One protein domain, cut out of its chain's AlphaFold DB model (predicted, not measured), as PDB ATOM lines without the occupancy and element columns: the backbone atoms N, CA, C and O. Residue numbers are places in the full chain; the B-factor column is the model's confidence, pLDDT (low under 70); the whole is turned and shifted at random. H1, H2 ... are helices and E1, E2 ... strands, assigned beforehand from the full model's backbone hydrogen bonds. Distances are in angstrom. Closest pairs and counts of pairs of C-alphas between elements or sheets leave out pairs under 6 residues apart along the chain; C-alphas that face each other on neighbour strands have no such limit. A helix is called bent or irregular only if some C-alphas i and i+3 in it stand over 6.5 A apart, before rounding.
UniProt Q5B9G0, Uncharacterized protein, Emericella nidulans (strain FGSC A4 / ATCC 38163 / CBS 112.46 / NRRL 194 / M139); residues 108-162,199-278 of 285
ATOM      1  N   ILE A 108       2.486 -14.054   5.242       87.44
ATOM      2  CA  ILE A 108       1.168 -14.610   5.585       87.44
ATOM      3  C   ILE A 108       0.531 -15.280   4.368       87.44
ATOM      4  O   ILE A 108       0.590 -14.781   3.245       87.44
ATOM      5  N   VAL A 109      -0.080 -16.437   4.617       90.25
ATOM      6  CA  VAL A 109      -0.753 -17.292   3.640       90.25
ATOM      7  C   VAL A 109      -2.174 -17.547   4.139       90.25
ATOM      8  O   VAL A 109      -2.380 -18.212   5.157       90.25
ATOM      9  N   GLU A 110      -3.163 -17.032   3.415       91.62
ATOM     10  CA  GLU A 110      -4.582 -17.229   3.699       91.62
ATOM     11  C   GLU A 110      -5.163 -18.290   2.766       91.62
ATOM     12  O   GLU A 110      -5.073 -18.194   1.541       91.62
ATOM     13  N   CYS A 111      -5.775 -19.312   3.347       93.81
ATOM     14  CA  CYS A 111      -6.238 -20.514   2.673       93.81
ATOM     15  C   CYS A 111      -7.684 -20.845   3.049       93.81
ATOM     16  O   CYS A 111      -8.120 -20.659   4.184       93.81
ATOM     17  N   LEU A 112      -8.407 -21.431   2.099       94.19
ATOM     18  CA  LEU A 112      -9.736 -21.991   2.286       94.19
ATOM     19  C   LEU A 112      -9.656 -23.514   2.119       94.19
ATOM     20  O   LEU A 112      -9.243 -24.010   1.069       94.19
ATOM     21  N   LEU A 113     -10.036 -24.258   3.157       92.94
ATOM     22  CA  LEU A 113      -9.959 -25.721   3.223       92.94
ATOM     23  C   LEU A 113     -11.354 -26.323   3.410       92.94
ATOM     24  O   LEU A 113     -12.080 -25.945   4.325       92.94
ATOM     25  N   THR A 114     -11.696 -27.341   2.623       90.94
ATOM     26  CA  THR A 114     -12.848 -28.213   2.910       90.94
ATOM     27  C   THR A 114     -12.362 -29.446   3.673       90.94
ATOM     28  O   THR A 114     -11.819 -30.371   3.074       90.94
ATOM     29  N   GLY A 115     -12.520 -29.463   5.003       88.75
ATOM     30  CA  GLY A 115     -11.942 -30.515   5.851       88.75
ATOM     31  C   GLY A 115     -12.185 -30.351   7.354       88.75
ATOM     32  O   GLY A 115     -13.071 -29.609   7.786       88.75
ATOM     33  N   THR A 116     -11.416 -31.087   8.156       85.62
ATOM     34  CA  THR A 116     -11.390 -31.046   9.633       85.62
ATOM     35  C   THR A 116     -10.276 -30.125  10.169       85.62
ATOM     36  O   THR A 116      -9.527 -29.537   9.390       85.62
ATOM     37  N   SER A 117     -10.158 -29.969  11.496       82.19
ATOM     38  CA  SER A 117      -8.967 -29.362  12.117       82.19
ATOM     39  C   SER A 117      -7.738 -30.266  11.963       82.19
ATOM     40  O   SER A 117      -6.661 -29.763  11.663       82.19
ATOM     41  N   ASP A 118      -7.904 -31.588  12.069       82.62
ATOM     42  CA  ASP A 118      -6.815 -32.557  11.875       82.62
ATOM     43  C   ASP A 118      -6.258 -32.526  10.437       82.62
ATOM     44  O   ASP A 118      -5.042 -32.576  10.244       82.62
ATOM     45  N   ASP A 119      -7.119 -32.354   9.422       86.94
ATOM     46  CA  ASP A 119      -6.685 -32.134   8.031       86.94
ATOM     47  C   ASP A 119      -5.840 -30.849   7.903       86.94
ATOM     48  O   ASP A 119      -4.805 -30.856   7.235       86.94
ATOM     49  N   ALA A 120      -6.242 -29.758   8.569       88.25
ATOM     50  CA  ALA A 120      -5.502 -28.492   8.562       88.25
ATOM     51  C   ALA A 120      -4.126 -28.628   9.237       88.25
ATOM     52  O   ALA A 120      -3.120 -28.231   8.654       88.25
ATOM     53  N   ILE A 121      -4.062 -29.272  10.409       86.25
ATOM     54  CA  ILE A 121      -2.809 -29.593  11.114       86.25
ATOM     55  C   ILE A 121      -1.875 -30.423  10.214       86.25
ATOM     56  O   ILE A 121      -0.669 -30.174  10.163       86.25
ATOM     57  N   ALA A 122      -2.412 -31.401   9.478       87.38
ATOM     58  CA  ALA A 122      -1.629 -32.217   8.551       87.38
ATOM     59  C   ALA A 122      -1.083 -31.402   7.364       87.38
ATOM     60  O   ALA A 122       0.066 -31.596   6.968       87.38
ATOM     61  N   ILE A 123      -1.869 -30.464   6.821       89.94
ATOM     62  CA  ILE A 123      -1.431 -29.532   5.769       89.94
ATOM     63  C   ILE A 123      -0.301 -28.635   6.281       89.94
ATOM     64  O   ILE A 123       0.748 -28.567   5.646       89.94
ATOM     65  N   VAL A 124      -0.469 -28.025   7.457       89.00
ATOM     66  CA  VAL A 124       0.531 -27.158   8.099       89.00
ATOM     67  C   VAL A 124       1.842 -27.901   8.372       89.00
ATOM     68  O   VAL A 124       2.907 -27.457   7.940       89.00
ATOM     69  N   ARG A 125       1.778 -29.088   8.995       87.38
ATOM     70  CA  ARG A 125       2.956 -29.945   9.222       87.38
ATOM     71  C   ARG A 125       3.655 -30.334   7.911       87.38
ATOM     72  O   ARG A 125       4.880 -30.425   7.886       87.38
ATOM     73  N   ASN A 126       2.912 -30.565   6.824       88.94
ATOM     74  CA  ASN A 126       3.486 -30.908   5.517       88.94
ATOM     75  C   ASN A 126       4.102 -29.699   4.795       88.94
ATOM     76  O   ASN A 126       5.155 -29.854   4.178       88.94
ATOM     77  N   LEU A 127       3.491 -28.516   4.898       90.12
ATOM     78  CA  LEU A 127       4.024 -27.254   4.378       90.12
ATOM     79  C   LEU A 127       5.376 -26.940   5.034       90.12
ATOM     80  O   LEU A 127       6.379 -26.804   4.334       90.12
ATOM     81  N   TYR A 128       5.427 -26.959   6.370       88.12
ATOM     82  CA  TYR A 128       6.659 -26.771   7.142       88.12
ATOM     83  C   TYR A 128       7.759 -27.758   6.719       88.12
ATOM     84  O   TYR A 128       8.843 -27.347   6.309       88.12
ATOM     85  N   LYS A 129       7.449 -29.066   6.704       87.06
ATOM     86  CA  LYS A 129       8.380 -30.145   6.308       87.06
ATOM     87  C   LYS A 129       8.890 -30.060   4.867       87.06
ATOM     88  O   LYS A 129       9.885 -30.720   4.556       87.06
ATOM     89  N   ARG A 130       8.216 -29.317   3.984       87.94
ATOM     90  CA  ARG A 130       8.673 -29.050   2.613       87.94
ATOM     91  C   ARG A 130       9.534 -27.793   2.548       87.94
ATOM     92  O   ARG A 130      10.627 -27.870   1.998       87.94
ATOM     93  N   ILE A 131       9.089 -26.680   3.134       87.19
ATOM     94  CA  ILE A 131       9.816 -25.400   3.094       87.19
ATOM     95  C   ILE A 131      11.148 -25.493   3.849       87.19
ATOM     96  O   ILE A 131      12.165 -25.053   3.319       87.19
ATOM     97  N   ILE A 132      11.192 -26.147   5.017       86.44
ATOM     98  CA  ILE A 132      12.419 -26.254   5.829       86.44
ATOM     99  C   ILE A 132      13.572 -27.005   5.137       86.44
ATOM    100  O   ILE A 132      14.715 -26.899   5.557       86.44
ATOM    101  N   ARG A 133      13.305 -27.729   4.040       85.62
ATOM    102  CA  ARG A 133      14.340 -28.384   3.215       85.62
ATOM    103  C   ARG A 133      15.052 -27.434   2.248       85.62
ATOM    104  O   ARG A 133      16.084 -27.804   1.701       85.62
ATOM    105  N   TYR A 134      14.479 -26.257   2.011       80.50
ATOM    106  CA  TYR A 134      15.044 -25.184   1.183       80.50
ATOM    107  C   TYR A 134      15.469 -23.972   2.024       80.50
ATOM    108  O   TYR A 134      16.079 -23.039   1.511       80.50
ATOM    109  N   ALA A 135      15.130 -23.986   3.313       79.81
ATOM    110  CA  ALA A 135      15.512 -22.988   4.289       79.81
ATOM    111  C   ALA A 135      17.001 -23.128   4.649       79.81
ATOM    112  O   ALA A 135      17.442 -24.193   5.073       79.81
ATOM    113  N   THR A 136      17.771 -22.047   4.525       79.56
ATOM    114  CA  THR A 136      19.189 -22.004   4.938       79.56
ATOM    115  C   THR A 136      19.362 -21.859   6.454       79.56
ATOM    116  O   THR A 136      20.453 -22.068   6.979       79.56
ATOM    117  N   ARG A 137      18.288 -21.493   7.162       81.56
ATOM    118  CA  ARG A 137      18.198 -21.296   8.615       81.56
ATOM    119  C   ARG A 137      16.842 -21.824   9.112       81.56
ATOM    120  O   ARG A 137      15.893 -21.837   8.328       81.56
ATOM    121  N   PRO A 138      16.690 -22.234  10.383       81.81
ATOM    122  CA  PRO A 138      15.364 -22.500  10.943       81.81
ATOM    123  C   PRO A 138      14.491 -21.235  10.889       81.81
ATOM    124  O   PRO A 138      15.000 -20.125  11.012       81.81
ATOM    125  N   PHE A 139      13.182 -21.403  10.713       82.44
ATOM    126  CA  PHE A 139      12.196 -20.319  10.692       82.44
ATOM    127  C   PHE A 139      10.968 -20.729  11.511       82.44
ATOM    128  O   PHE A 139      10.678 -21.924  11.621       82.44
ATOM    129  N   TYR A 140      10.243 -19.765  12.077       80.56
ATOM    130  CA  TYR A 140       9.035 -20.060  12.852       80.56
ATOM    131  C   TYR A 140       7.801 -20.067  11.951       80.56
ATOM    132  O   TYR A 140       7.675 -19.249  11.040       80.56
ATOM    133  N   LEU A 141       6.881 -20.998  12.205       83.62
ATOM    134  CA  LEU A 141       5.599 -21.083  11.514       83.62
ATOM    135  C   LEU A 141       4.480 -21.166  12.548       83.62
ATOM    136  O   LEU A 141       4.410 -22.134  13.301       83.62
ATOM    137  N   HIS A 142       3.584 -20.187  12.523       82.06
ATOM    138  CA  HIS A 142       2.359 -20.151  13.318       82.06
ATOM    139  C   HIS A 142       1.155 -20.390  12.408       82.06
ATOM    140  O   HIS A 142       1.144 -19.948  11.259       82.06
ATOM    141  N   ALA A 143       0.131 -21.092  12.888       84.12
ATOM    142  CA  ALA A 143      -1.048 -21.365  12.073       84.12
ATOM    143  C   ALA A 143      -2.321 -21.488  12.899       84.12
ATOM    144  O   ALA A 143      -2.320 -22.078  13.973       84.12
ATOM    145  N   ALA A 144      -3.431 -21.013  12.343       84.31
ATOM    146  CA  ALA A 144      -4.737 -21.111  12.969       84.31
ATOM    147  C   ALA A 144      -5.841 -21.448  11.967       84.31
ATOM    148  O   ALA A 144      -5.776 -21.107  10.785       84.31
ATOM    149  N   VAL A 145      -6.890 -22.108  12.457       86.00
ATOM    150  CA  VAL A 145      -8.036 -22.530  11.647       86.00
ATOM    151  C   VAL A 145      -9.353 -22.192  12.337       86.00
ATOM    152  O   VAL A 145      -9.492 -22.368  13.545       86.00
ATOM    153  N   ARG A 146     -10.361 -21.759  11.575       86.38
ATOM    154  CA  ARG A 146     -11.757 -21.666  12.038       86.38
ATOM    155  C   ARG A 146     -12.710 -22.305  11.041       86.38
ATOM    156  O   ARG A 146     -12.364 -22.538   9.888       86.38
ATOM    157  N   ARG A 147     -13.958 -22.540  11.451       87.69
ATOM    158  CA  ARG A 147     -15.054 -22.771  10.493       87.69
ATOM    159  C   ARG A 147     -15.315 -21.471   9.723       87.69
ATOM    160  O   ARG A 147     -15.531 -20.437  10.353       87.69
ATOM    161  N   SER A 148     -15.322 -21.541   8.397       89.19
ATOM    162  CA  SER A 148     -15.611 -20.399   7.524       89.19
ATOM    163  C   SER A 148     -17.057 -19.913   7.700       89.19
ATOM    164  O   SER A 148     -17.916 -20.654   8.193       89.19
ATOM    165  N   ALA A 149     -17.336 -18.669   7.316       87.56
ATOM    166  CA  ALA A 149     -18.707 -18.174   7.215       87.56
ATOM    167  C   ALA A 149     -19.358 -18.717   5.933       87.56
ATOM    168  O   ALA A 149     -18.754 -18.695   4.865       87.56
ATOM    169  N   ILE A 150     -20.601 -19.191   6.030       86.12
ATOM    170  CA  ILE A 150     -21.396 -19.643   4.877       86.12
ATOM    171  C   ILE A 150     -22.817 -19.075   4.988       86.12
ATOM    172  O   ILE A 150     -23.237 -18.740   6.101       86.12
ATOM    173  N   PRO A 151     -23.590 -18.965   3.891       86.50
ATOM    174  CA  PRO A 151     -24.968 -18.482   3.949       86.50
ATOM    175  C   PRO A 151     -25.784 -19.188   5.044       86.50
ATOM    176  O   PRO A 151     -25.808 -20.416   5.139       86.50
ATOM    177  N   GLY A 152     -26.396 -18.398   5.929       80.12
ATOM    178  CA  GLY A 152     -27.163 -18.893   7.076       80.12
ATOM    179  C   GLY A 152     -26.356 -19.412   8.279       80.12
ATOM    180  O   GLY A 152     -26.974 -19.824   9.260       80.12
ATOM    181  N   ARG A 153     -25.010 -19.401   8.276       81.56
ATOM    182  CA  ARG A 153     -24.194 -19.794   9.448       81.56
ATOM    183  C   ARG A 153     -22.991 -18.875   9.675       81.56
ATOM    184  O   ARG A 153     -22.103 -18.766   8.832       81.56
ATOM    185  N   LYS A 154     -22.913 -18.300  10.882       82.19
ATOM    186  CA  LYS A 154     -21.739 -17.547  11.354       82.19
ATOM    187  C   LYS A 154     -20.473 -18.420  11.324       82.19
ATOM    188  O   LYS A 154     -20.535 -19.639  11.545       82.19
ATOM    189  N   SER A 155     -19.328 -17.779  11.103       85.06
ATOM    190  CA  SER A 155     -17.999 -18.374  11.271       85.06
ATOM    191  C   SER A 155     -17.822 -18.993  12.665       85.06
ATOM    192  O   SER A 155     -18.591 -18.740  13.595       85.06
ATOM    193  N   GLY A 156     -16.857 -19.898  12.793       77.56
ATOM    194  CA  GLY A 156     -16.452 -20.456  14.083       77.56
ATOM    195  C   GLY A 156     -15.444 -19.564  14.801       77.56
ATOM    196  O   GLY A 156     -14.867 -18.656  14.205       77.56
ATOM    197  N   HIS A 157     -15.185 -19.896  16.063       73.69
ATOM    198  CA  HIS A 157     -13.976 -19.458  16.754       73.69
ATOM    199  C   HIS A 157     -12.735 -19.957  16.006       73.69
ATOM    200  O   HIS A 157     -12.782 -20.996  15.335       73.69
ATOM    201  N   TRP A 158     -11.643 -19.206  16.117       76.25
ATOM    202  CA  TRP A 158     -10.329 -19.684  15.715       76.25
ATOM    203  C   TRP A 158      -9.770 -20.657  16.751       76.25
ATOM    204  O   TRP A 158     -10.061 -20.552  17.940       76.25
ATOM    205  N   TYR A 159      -8.945 -21.575  16.266       73.31
ATOM    206  CA  TYR A 159      -8.144 -22.494  17.058       73.31
ATOM    207  C   TYR A 159      -6.703 -22.390  16.571       73.31
ATOM    208  O   TYR A 159      -6.472 -22.486  15.360       73.31
ATOM    209  N   ASP A 160      -5.753 -22.226  17.491       74.56
ATOM    210  CA  ASP A 160      -4.343 -22.463  17.189       74.56
ATOM    211  C   ASP A 160      -4.139 -23.926  16.758       74.56
ATOM    212  O   ASP A 160      -4.707 -24.864  17.331       74.56
ATOM    213  N   ILE A 161      -3.359 -24.099  15.696       76.44
ATOM    214  CA  ILE A 161      -2.921 -25.382  15.138       76.44
ATOM    215  C   ILE A 161      -1.430 -25.348  14.764       76.44
ATOM    216  O   ILE A 161      -0.976 -26.129  13.922       76.44
ATOM    217  N   THR A 162      -0.671 -24.438  15.380       74.38
ATOM    218  CA  THR A 162       0.785 -24.347  15.275       74.38
ATOM    219  C   THR A 162       1.421 -25.709  15.578       74.38
ATOM    220  O   THR A 162       1.084 -26.370  16.565       74.38
ATOM    221  N   LYS A 199      -9.997 -51.381   8.597       60.19
ATOM    222  CA  LYS A 199     -11.346 -51.280   8.004       60.19
ATOM    223  C   LYS A 199     -12.310 -50.488   8.897       60.19
ATOM    224  O   LYS A 199     -13.119 -49.730   8.363       60.19
ATOM    225  N   GLN A 200     -12.204 -50.613  10.221       63.97
ATOM    226  CA  GLN A 200     -12.969 -49.804  11.178       63.97
ATOM    227  C   GLN A 200     -12.452 -48.362  11.240       63.97
ATOM    228  O   GLN A 200     -13.253 -47.439  11.156       63.97
ATOM    229  N   GLU A 201     -11.136 -48.143  11.256       63.34
ATOM    230  CA  GLU A 201     -10.544 -46.799  11.245       63.34
ATOM    231  C   GLU A 201     -10.913 -46.032   9.967       63.34
ATOM    232  O   GLU A 201     -11.341 -44.883  10.031       63.34
ATOM    233  N   LYS A 202     -10.907 -46.688   8.796       67.88
ATOM    234  CA  LYS A 202     -11.438 -46.088   7.558       67.88
ATOM    235  C   LYS A 202     -12.927 -45.719   7.653       67.88
ATOM    236  O   LYS A 202     -13.323 -44.703   7.085       67.88
ATOM    237  N   LYS A 203     -13.757 -46.494   8.366       69.06
ATOM    238  CA  LYS A 203     -15.168 -46.137   8.627       69.06
ATOM    239  C   LYS A 203     -15.293 -44.967   9.608       69.06
ATOM    240  O   LYS A 203     -16.100 -44.077   9.361       69.06
ATOM    241  N   LYS A 204     -14.492 -44.948  10.679       67.88
ATOM    242  CA  LYS A 204     -14.416 -43.861  11.667       67.88
ATOM    243  C   LYS A 204     -13.996 -42.553  10.999       67.88
ATOM    244  O   LYS A 204     -14.743 -41.586  11.067       67.88
ATOM    245  N   GLN A 205     -12.899 -42.540  10.242       66.62
ATOM    246  CA  GLN A 205     -12.463 -41.365   9.478       66.62
ATOM    247  C   GLN A 205     -13.479 -40.932   8.415       66.62
ATOM    248  O   GLN A 205     -13.677 -39.733   8.226       66.62
ATOM    249  N   LYS A 206     -14.165 -41.874   7.748       70.06
ATOM    250  CA  LYS A 206     -15.258 -41.539   6.823       70.06
ATOM    251  C   LYS A 206     -16.407 -40.824   7.549       70.06
ATOM    252  O   LYS A 206     -16.743 -39.717   7.141       70.06
ATOM    253  N   ARG A 207     -16.909 -41.373   8.666       67.12
ATOM    254  CA  ARG A 207     -17.930 -40.718   9.511       67.12
ATOM    255  C   ARG A 207     -17.465 -39.352  10.017       67.12
ATOM    256  O   ARG A 207     -18.195 -38.379   9.891       67.12
ATOM    257  N   ILE A 208     -16.234 -39.250  10.528       65.50
ATOM    258  CA  ILE A 208     -15.647 -37.983  10.991       65.50
ATOM    259  C   ILE A 208     -15.639 -36.948   9.864       65.50
ATOM    260  O   ILE A 208     -15.973 -35.793  10.108       65.50
ATOM    261  N   LYS A 209     -15.320 -37.331   8.623       66.94
ATOM    262  CA  LYS A 209     -15.367 -36.403   7.486       66.94
ATOM    263  C   LYS A 209     -16.802 -36.063   7.076       66.94
ATOM    264  O   LYS A 209     -17.094 -34.886   6.901       66.94
ATOM    265  N   GLU A 210     -17.722 -37.019   7.037       68.88
ATOM    266  CA  GLU A 210     -19.148 -36.762   6.773       68.88
ATOM    267  C   GLU A 210     -19.769 -35.798   7.810       68.88
ATOM    268  O   GLU A 210     -20.467 -34.848   7.449       68.88
ATOM    269  N   THR A 211     -19.452 -35.962   9.100       65.75
ATOM    270  CA  THR A 211     -19.970 -35.117  10.188       65.75
ATOM    271  C   THR A 211     -19.212 -33.790  10.338       65.75
ATOM    272  O   THR A 211     -19.845 -32.733  10.412       65.75
ATOM    273  N   HIS A 212     -17.874 -33.796  10.341       71.62
ATOM    274  CA  HIS A 212     -17.020 -32.664  10.765       71.62
ATOM    275  C   HIS A 212     -16.184 -32.007   9.663       71.62
ATOM    276  O   HIS A 212     -15.599 -30.944   9.919       71.62
ATOM    277  N   ALA A 213     -16.149 -32.550   8.438       79.06
ATOM    278  CA  ALA A 213     -15.615 -31.787   7.312       79.06
ATOM    279  C   ALA A 213     -16.549 -30.607   7.034       79.06
ATOM    280  O   ALA A 213     -17.763 -30.766   6.879       79.06
ATOM    281  N   LYS A 214     -15.991 -29.402   7.038       84.69
ATOM    282  CA  LYS A 214     -16.692 -28.139   6.793       84.69
ATOM    283  C   LYS A 214     -15.760 -27.240   5.989       84.69
ATOM    284  O   LYS A 214     -14.559 -27.499   5.931       84.69
ATOM    285  N   LEU A 215     -16.306 -26.177   5.408       92.12
ATOM    286  CA  LEU A 215     -15.480 -25.099   4.885       92.12
ATOM    287  C   LEU A 215     -14.785 -24.396   6.061       92.12
ATOM    288  O   LEU A 215     -15.425 -24.095   7.077       92.12
ATOM    289  N   ARG A 216     -13.477 -24.183   5.951       91.06
ATOM    290  CA  ARG A 216     -12.615 -23.630   6.995       91.06
ATOM    291  C   ARG A 216     -11.711 -22.552   6.425       91.06
ATOM    292  O   ARG A 216     -11.141 -22.740   5.354       91.06
ATOM    293  N   ASP A 217     -11.563 -21.477   7.185       91.12
ATOM    294  CA  ASP A 217     -10.530 -20.475   6.939       91.12
ATOM    295  C   ASP A 217      -9.273 -20.946   7.678       91.12
ATOM    296  O   ASP A 217      -9.357 -21.335   8.847       91.12
ATOM    297  N   LEU A 218      -8.136 -20.946   6.992       90.88
ATOM    298  CA  LEU A 218      -6.821 -21.353   7.481       90.88
ATOM    299  C   LEU A 218      -5.854 -20.194   7.231       90.88
ATOM    300  O   LEU A 218      -5.605 -19.847   6.080       90.88
ATOM    301  N   GLN A 219      -5.316 -19.604   8.292       89.69
ATOM    302  CA  GLN A 219      -4.286 -18.567   8.212       89.69
ATOM    303  C   GLN A 219      -2.965 -19.146   8.717       89.69
ATOM    304  O   GLN A 219      -2.935 -19.844   9.733       89.69
ATOM    305  N   ILE A 220      -1.884 -18.881   7.989       88.50
ATOM    306  CA  ILE A 220      -0.527 -19.331   8.310       88.50
ATOM    307  C   ILE A 220       0.402 -18.119   8.237       88.50
ATOM    308  O   ILE A 220       0.379 -17.390   7.249       88.50
ATOM    309  N   LEU A 221       1.225 -17.930   9.265       86.25
ATOM    310  CA  LEU A 221       2.303 -16.948   9.346       86.25
ATOM    311  C   LEU A 221       3.639 -17.695   9.353       86.25
ATOM    312  O   LEU A 221       3.794 -18.670  10.087       86.25
ATOM    313  N   MET A 222       4.598 -17.237   8.555       86.69
ATOM    314  CA  MET A 222       5.954 -17.784   8.497       86.69
ATOM    315  C   MET A 222       6.968 -16.654   8.658       86.69
ATOM    316  O   MET A 222       7.078 -15.794   7.788       86.69
ATOM    317  N   ASP A 223       7.693 -16.669   9.772       83.44
ATOM    318  CA  ASP A 223       8.663 -15.651  10.171       83.44
ATOM    319  C   ASP A 223      10.073 -16.086   9.715       83.44
ATOM    320  O   ASP A 223      10.770 -16.820  10.423       83.44
ATOM    321  N   PHE A 224      10.482 -15.683   8.503       85.25
ATOM    322  CA  PHE A 224      11.754 -16.095   7.888       85.25
ATOM    323  C   PHE A 224      12.936 -15.190   8.283       85.25
ATOM    324  O   PHE A 224      12.848 -13.983   8.069       85.25
ATOM    325  N   PRO A 225      14.078 -15.723   8.767       84.56
ATOM    326  CA  PRO A 225      15.289 -14.941   9.060       84.56
ATOM    327  C   PRO A 225      16.191 -14.677   7.829       84.56
ATOM    328  O   PRO A 225      17.425 -14.786   7.909       84.56
ATOM    329  N   TRP A 226      15.570 -14.412   6.675       85.44
ATOM    330  CA  TRP A 226      16.185 -13.926   5.430       85.44
ATOM    331  C   TRP A 226      15.110 -13.325   4.507       85.44
ATOM    332  O   TRP A 226      13.946 -13.728   4.560       85.44
ATOM    333  N   GLU A 227      15.495 -12.390   3.635       82.62
ATOM    334  CA  GLU A 227      14.580 -11.808   2.647       82.62
ATOM    335  C   GLU A 227      14.120 -12.841   1.614       82.62
ATOM    336  O   GLU A 227      14.911 -13.603   1.058       82.62
ATOM    337  N   SER A 228      12.818 -12.850   1.335       78.81
ATOM    338  CA  SER A 228      12.214 -13.700   0.313       78.81
ATOM    339  C   SER A 228      11.669 -12.847  -0.829       78.81
ATOM    340  O   SER A 228      10.813 -11.982  -0.640       78.81
ATOM    341  N   GLU A 229      12.171 -13.107  -2.036       81.00
ATOM    342  CA  GLU A 229      11.701 -12.473  -3.268       81.00
ATOM    343  C   GLU A 229      10.222 -12.792  -3.527       81.00
ATOM    344  O   GLU A 229       9.792 -13.946  -3.400       81.00
ATOM    345  N   ARG A 230       9.459 -11.786  -3.970       78.88
ATOM    346  CA  ARG A 230       8.100 -11.994  -4.488       78.88
ATOM    347  C   ARG A 230       8.148 -12.791  -5.793       78.88
ATOM    348  O   ARG A 230       9.043 -12.585  -6.608       78.88
ATOM    349  N   ALA A 231       7.216 -13.724  -5.981       80.62
ATOM    350  CA  ALA A 231       7.278 -14.796  -6.985       80.62
ATOM    351  C   ALA A 231       8.572 -15.654  -6.949       80.62
ATOM    352  O   ALA A 231       8.864 -16.407  -7.892       80.62
ATOM    353  N   GLY A 232       9.351 -15.571  -5.866       83.75
ATOM    354  CA  GLY A 232      10.598 -16.301  -5.663       83.75
ATOM    355  C   GLY A 232      10.397 -17.787  -5.355       83.75
ATOM    356  O   GLY A 232       9.293 -18.337  -5.409       83.75
ATOM    357  N   MET A 233      11.490 -18.469  -5.005       84.94
ATOM    358  CA  MET A 233      11.453 -19.907  -4.705       84.94
ATOM    359  C   MET A 233      10.577 -20.252  -3.491       84.94
ATOM    360  O   MET A 233       9.923 -21.293  -3.507       84.94
ATOM    361  N   VAL A 234      10.519 -19.390  -2.468       85.81
ATOM    362  CA  VAL A 234       9.690 -19.622  -1.269       85.81
ATOM    363  C   VAL A 234       8.202 -19.635  -1.630       85.81
ATOM    364  O   VAL A 234       7.528 -20.620  -1.331       85.81
ATOM    365  N   GLU A 235       7.707 -18.622  -2.353       88.19
ATOM    366  CA  GLU A 235       6.326 -18.602  -2.857       88.19
ATOM    367  C   GLU A 235       6.007 -19.846  -3.689       88.19
ATOM    368  O   GLU A 235       5.054 -20.565  -3.388       88.19
ATOM    369  N   LYS A 236       6.832 -20.153  -4.700       88.00
ATOM    370  CA  LYS A 236       6.633 -21.318  -5.581       88.00
ATOM    371  C   LYS A 236       6.515 -22.618  -4.780       88.00
ATOM    372  O   LYS A 236       5.598 -23.403  -5.018       88.00
ATOM    373  N   ARG A 237       7.365 -22.816  -3.764       87.31
ATOM    374  CA  ARG A 237       7.271 -23.980  -2.869       87.31
ATOM    375  C   ARG A 237       6.048 -23.946  -1.952       87.31
ATOM    376  O   ARG A 237       5.557 -25.026  -1.633       87.31
ATOM    377  N   ILE A 238       5.518 -22.785  -1.558       89.44
ATOM    378  CA  ILE A 238       4.224 -22.685  -0.856       89.44
ATOM    379  C   ILE A 238       3.100 -23.176  -1.780       89.44
ATOM    380  O   ILE A 238       2.389 -24.112  -1.411       89.44
ATOM    381  N   PHE A 239       2.994 -22.635  -3.001       87.81
ATOM    382  CA  PHE A 239       1.995 -23.049  -4.000       87.81
ATOM    383  C   PHE A 239       2.037 -24.562  -4.287       87.81
ATOM    384  O   PHE A 239       1.008 -25.230  -4.227       87.81
ATOM    385  N   GLU A 240       3.223 -25.131  -4.528       87.88
ATOM    386  CA  GLU A 240       3.421 -26.575  -4.766       87.88
ATOM    387  C   GLU A 240       3.159 -27.469  -3.535       87.88
ATOM    388  O   GLU A 240       3.023 -28.693  -3.659       87.88
ATOM    389  N   SER A 241       3.148 -26.892  -2.329       88.19
ATOM    390  CA  SER A 241       2.971 -27.619  -1.065       88.19
ATOM    391  C   SER A 241       1.525 -27.711  -0.599       88.19
ATOM    392  O   SER A 241       1.197 -28.631   0.154       88.19
ATOM    393  N   LEU A 242       0.656 -26.808  -1.055       89.50
ATOM    394  CA  LEU A 242      -0.773 -26.875  -0.772       89.50
ATOM    395  C   LEU A 242      -1.423 -28.003  -1.602       89.50
ATOM    396  O   LEU A 242      -1.236 -28.069  -2.818       89.50
ATOM    397  N   PRO A 243      -2.188 -28.926  -0.989       89.44
ATOM    398  CA  PRO A 243      -2.895 -29.956  -1.742       89.44
ATOM    399  C   PRO A 243      -4.086 -29.353  -2.494       89.44
ATOM    400  O   PRO A 243      -4.676 -28.373  -2.048       89.44
ATOM    401  N   LYS A 244      -4.536 -30.011  -3.573       85.44
ATOM    402  CA  LYS A 244      -5.681 -29.576  -4.409       85.44
ATOM    403  C   LYS A 244      -7.013 -29.376  -3.653       85.44
ATOM    404  O   LYS A 244      -7.954 -28.833  -4.218       85.44
ATOM    405  N   SER A 245      -7.115 -29.833  -2.402       80.69
ATOM    406  CA  SER A 245      -8.254 -29.611  -1.495       80.69
ATOM    407  C   SER A 245      -8.198 -28.280  -0.725       80.69
ATOM    408  O   SER A 245      -9.104 -27.996   0.060       80.69
ATOM    409  N   VAL A 246      -7.134 -27.494  -0.911       91.50
ATOM    410  CA  VAL A 246      -6.964 -26.136  -0.389       91.50
ATOM    411  C   VAL A 246      -6.983 -25.155  -1.554       91.50
ATOM    412  O   VAL A 246      -6.246 -25.319  -2.523       91.50
ATOM    413  N   LYS A 247      -7.788 -24.100  -1.433       93.19
ATOM    414  CA  LYS A 247      -7.722 -22.925  -2.302       93.19
ATOM    415  C   LYS A 247      -6.934 -21.833  -1.580       93.19
ATOM    416  O   LYS A 247      -7.356 -21.395  -0.512       93.19
ATOM    417  N   LEU A 248      -5.830 -21.369  -2.164       92.81
ATOM    418  CA  LEU A 248      -5.181 -20.136  -1.712       92.81
ATOM    419  C   LEU A 248      -6.113 -18.940  -1.976       92.81
ATOM    420  O   LEU A 248      -6.735 -18.857  -3.037       92.81
ATOM    421  N   ILE A 249      -6.210 -18.035  -1.006       91.62
ATOM    422  CA  ILE A 249      -6.984 -16.790  -1.078       91.62
ATOM    423  C   ILE A 249      -6.044 -15.586  -1.187       91.62
ATOM    424  O   ILE A 249      -6.244 -14.744  -2.059       91.62
ATOM    425  N   LYS A 250      -5.004 -15.535  -0.346       88.50
ATOM    426  CA  LYS A 250      -4.005 -14.461  -0.311       88.50
ATOM    427  C   LYS A 250      -2.635 -15.030   0.062       88.50
ATOM    428  O   LYS A 250      -2.551 -15.942   0.882       88.50
ATOM    429  N   LEU A 251      -1.574 -14.472  -0.508       89.56
ATOM    430  CA  LEU A 251      -0.205 -14.597  -0.012       89.56
ATOM    431  C   LEU A 251       0.379 -13.183   0.031       89.56
ATOM    432  O   LEU A 251       0.198 -12.421  -0.916       89.56
ATOM    433  N   GLU A 252       1.016 -12.812   1.138       86.31
ATOM    434  CA  GLU A 252       1.512 -11.454   1.360       86.31
ATOM    435  C   GLU A 252       2.891 -11.473   2.022       86.31
ATOM    436  O   GLU A 252       3.063 -12.063   3.086       86.31
ATOM    437  N   HIS A 253       3.865 -10.812   1.385       82.44
ATOM    438  CA  HIS A 253       5.180 -10.523   1.967       82.44
ATOM    439  C   HIS A 253       5.076  -9.216   2.747       82.44
ATOM    440  O   HIS A 253       4.773  -8.166   2.165       82.44
ATOM    441  N   ILE A 254       5.309  -9.300   4.052       74.94
ATOM    442  CA  ILE A 254       4.957  -8.277   5.026       74.94
ATOM    443  C   ILE A 254       6.203  -7.482   5.443       74.94
ATOM    444  O   ILE A 254       7.225  -8.052   5.814       74.94
ATOM    445  N   SER A 255       6.109  -6.149   5.389       63.25
ATOM    446  CA  SER A 255       7.169  -5.243   5.862       63.25
ATOM    447  C   SER A 255       7.253  -5.179   7.399       63.25
ATOM    448  O   SER A 255       6.306  -5.541   8.102       63.25
ATOM    449  N   ALA A 256       8.369  -4.684   7.941       52.16
ATOM    450  CA  ALA A 256       8.667  -4.729   9.379       52.16
ATOM    451  C   ALA A 256       7.613  -4.067  10.300       52.16
ATOM    452  O   ALA A 256       7.537  -4.410  11.478       52.16
ATOM    453  N   HIS A 257       6.778  -3.157   9.781       49.28
ATOM    454  CA  HIS A 257       5.823  -2.370  10.573       49.28
ATOM    455  C   HIS A 257       4.441  -3.019  10.782       49.28
ATOM    456  O   HIS A 257       3.650  -2.520  11.580       49.28
ATOM    457  N   HIS A 258       4.100  -4.119  10.099       49.62
ATOM    458  CA  HIS A 258       2.756  -4.716  10.218       49.62
ATOM    459  C   HIS A 258       2.618  -5.692  11.396       49.62
ATOM    460  O   HIS A 258       1.852  -6.658  11.321       49.62
ATOM    461  N   THR A 259       3.316  -5.481  12.510       49.88
ATOM    462  CA  THR A 259       3.134  -6.329  13.694       49.88
ATOM    463  C   THR A 259       1.749  -6.216  14.313       49.88
ATOM    464  O   THR A 259       1.345  -7.158  14.983       49.88
ATOM    465  N   LEU A 260       0.959  -5.183  13.990       50.75
ATOM    466  CA  LEU A 260      -0.495  -5.209  14.189       50.75
ATOM    467  C   LEU A 260      -1.137  -6.449  13.555       50.75
ATOM    468  O   LEU A 260      -2.018  -7.039  14.156       50.75
ATOM    469  N   HIS A 261      -0.725  -6.888  12.368       51.16
ATOM    470  CA  HIS A 261      -1.340  -8.058  11.739       51.16
ATOM    471  C   HIS A 261      -0.886  -9.371  12.404       51.16
ATOM    472  O   HIS A 261      -1.700 -10.283  12.556       51.16
ATOM    473  N   ARG A 262       0.357  -9.433  12.921       57.25
ATOM    474  CA  ARG A 262       0.801 -10.503  13.843       57.25
ATOM    475  C   ARG A 262      -0.015 -10.464  15.151       57.25
ATOM    476  O   ARG A 262      -0.474 -11.514  15.584       57.25
ATOM    477  N   LEU A 263      -0.293  -9.276  15.705       53.44
ATOM    478  CA  LEU A 263      -1.170  -9.047  16.866       53.44
ATOM    479  C   LEU A 263      -2.591  -9.536  16.589       53.44
ATOM    480  O   LEU A 263      -3.109 -10.339  17.342       53.44
ATOM    481  N   GLU A 264      -3.228  -9.086  15.509       54.81
ATOM    482  CA  GLU A 264      -4.593  -9.465  15.162       54.81
ATOM    483  C   GLU A 264      -4.709 -10.971  14.953       54.81
ATOM    484  O   GLU A 264      -5.654 -11.579  15.451       54.81
ATOM    485  N   LEU A 265      -3.764 -11.578  14.229       55.03
ATOM    486  CA  LEU A 265      -3.722 -13.019  14.015       55.03
ATOM    487  C   LEU A 265      -3.544 -13.759  15.345       55.03
ATOM    488  O   LEU A 265      -4.301 -14.682  15.635       55.03
ATOM    489  N   TRP A 266      -2.603 -13.338  16.190       59.44
ATOM    490  CA  TRP A 266      -2.355 -13.963  17.488       59.44
ATOM    491  C   TRP A 266      -3.532 -13.762  18.454       59.44
ATOM    492  O   TRP A 266      -4.101 -14.726  18.950       59.44
ATOM    493  N   ALA A 267      -4.010 -12.535  18.638       54.50
ATOM    494  CA  ALA A 267      -5.130 -12.187  19.508       54.50
ATOM    495  C   ALA A 267      -6.435 -12.884  19.100       54.50
ATOM    496  O   ALA A 267      -7.106 -13.471  19.951       54.50
ATOM    497  N   ARG A 268      -6.778 -12.907  17.800       52.38
ATOM    498  CA  ARG A 268      -7.966 -13.621  17.290       52.38
ATOM    499  C   ARG A 268      -7.909 -15.129  17.545       52.38
ATOM    500  O   ARG A 268      -8.963 -15.762  17.512       52.38
ATOM    501  N   THR A 269      -6.722 -15.693  17.773       50.56
ATOM    502  CA  THR A 269      -6.477 -17.140  17.892       50.56
ATOM    503  C   THR A 269      -6.125 -17.582  19.319       50.56
ATOM    504  O   THR A 269      -6.386 -18.733  19.660       50.56
ATOM    505  N   HIS A 270      -5.626 -16.673  20.168       46.66
ATOM    506  CA  HIS A 270      -5.154 -16.944  21.532       46.66
ATOM    507  C   HIS A 270      -6.010 -16.288  22.639       46.66
ATOM    508  O   HIS A 270      -6.224 -16.925  23.670       46.66
ATOM    509  N   LEU A 271      -6.588 -15.084  22.458       45.22
ATOM    510  CA  LEU A 271      -7.388 -14.428  23.525       45.22
ATOM    511  C   LEU A 271      -8.661 -15.205  23.902       45.22
ATOM    512  O   LEU A 271      -9.186 -15.053  25.006       45.22
ATOM    513  N   ILE A 272      -9.127 -16.091  23.016       45.38
ATOM    514  CA  ILE A 272     -10.247 -17.008  23.275       45.38
ATOM    515  C   ILE A 272      -9.938 -17.948  24.460       45.38
ATOM    516  O   ILE A 272     -10.864 -18.400  25.131       45.38
ATOM    517  N   HIS A 273      -8.661 -18.193  24.781       37.62
ATOM    518  CA  HIS A 273      -8.268 -18.993  25.942       37.62
ATOM    519  C   HIS A 273      -8.244 -18.227  27.276       37.62
ATOM    520  O   HIS A 273      -8.462 -18.864  28.301       37.62
ATOM    521  N   HIS A 274      -8.063 -16.900  27.290       31.55
ATOM    522  CA  HIS A 274      -8.081 -16.110  28.536       31.55
ATOM    523  C   HIS A 274      -9.500 -15.707  28.966       31.55
ATOM    524  O   HIS A 274      -9.843 -15.788  30.146       31.55
ATOM    525  N   HIS A 275     -10.386 -15.374  28.021       30.95
ATOM    526  CA  HIS A 275     -11.793 -15.092  28.348       30.95
ATOM    527  C   HIS A 275     -12.615 -16.335  28.733       30.95
ATOM    528  O   HIS A 275     -13.750 -16.197  29.177       30.95
ATOM    529  N   ALA A 276     -12.048 -17.541  28.616       33.09
ATOM    530  CA  ALA A 276     -12.638 -18.767  29.155       33.09
ATOM    531  C   ALA A 276     -12.348 -18.980  30.658       33.09
ATOM    532  O   ALA A 276     -12.870 -19.930  31.240       33.09
ATOM    533  N   THR A 277     -11.519 -18.130  31.279       36.88
ATOM    534  CA  THR A 277     -11.133 -18.222  32.702       36.88
ATOM    535  C   THR A 277     -11.515 -17.000  33.548       36.88
ATOM    536  O   THR A 277     -11.582 -17.121  34.767       36.88
ATOM    537  N   GLU A 278     -11.843 -15.851  32.943       30.89
ATOM    538  CA  GLU A 278     -12.312 -14.640  33.653       30.89
ATOM    539  C   GLU A 278     -13.856 -14.508  33.682       30.89
ATOM    540  O   GLU A 278     -14.413 -13.448  33.397       30.89
TER     541      GLU A 278
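AT A GLANCE: This is residues 108 to 162 and 199 to 278 of the 285 residues of an uncharacterized protein of Emericella nidulans (strain FGSC A4 / ATCC 38163 / CBS 112.46 / NRRL 194 / M139) (UniProt Q5B9G0). A strongly twisted sheet of five strands makes the middle of this domain, with H1 packed over one face and H4 over the other. H3 sits beside H1, near the edge strand E5, while residues 199 to 207 of H2 stick out from the body. The printed part has 135 residues, with four named helices and five named strands in the order E1 H1 E2 E3 H2 E4 H3 E5 H4. The sheet runs E3 E2 E4 E1 E5, antiparallel throughout, and the class is mixed, helices and strands. The whole is compact, with a radius of gyration of the C-alphas of 16.1 A and spans of 45 by 43 by 28 A.

HOW THE PARTS SIT: E1, residues 108 to 115, is an inner strand, antiparallel to E4, residues 214 to 224, with N 111 and O 218 2.8 A apart, within hydrogen-bond range. On its other side is E5, residues 246 to 253, also antiparallel, with N 110 and O 250 2.8 A apart; E5 bends by 60 degrees at residue 249. H1, residues 117 to 131, is on the sheet at a height of 8.4 A. E2, residues 140 to 147, is antiparallel to E4, with N 144 and O 219 2.9 A apart. E2 and E3, residues 158 to 160, form a hairpin, with N 159 and O 145 2.9 A apart. H2, residues 199 to 212, only grazes the sheet with residues 208 to 212. H3, residues 233 to 241, touches residues 126 to 131 of H1 alone; their closest C-alphas, those of Leu 127 and Ser 241, are 5.6 A apart. H4, residues 259 to 274, is on the face opposite to H1, at a height of 9.6 A, over E3, E2 and E4. H1 and H4 are apart. E1, H1, E2 and E4, H3, E5 are split strand-helix-strand units, each with another strand between its two strands, and both crossovers are right-handed. Every O i to N i+4 pair is within hydrogen-bond range in H1, H2 and H3; in H4 it is 9 of 12.

IN THESE COORDINATES: E1 begins at C-alpha 108, (1.168, -14.610, 5.585), and is 20.6 A long. H1 is 21.2 A long, E2 24.4 A and E4 30.9 A. H4 is 21.0 A long and ends at C-alpha 274, (-8.081, -16.110, 28.536). It has a kink of 45 degrees near residue 268 and is only just irregular, with C-alphas 269 and 272 6.6 A apart.

THE WHOLE: The two C-alphas farthest apart, those of Lys 199 and His 257, are 51.9 A apart. Residues 163 to 198 are not printed, and C-alphas 162 and 199 are 30.4 A apart across the cut. Of the links printed whole, none is long. Mean pLDDT of the printed part is 76.8; residues 199 to 205, 207 to 211 and 255 to 278 are under 70.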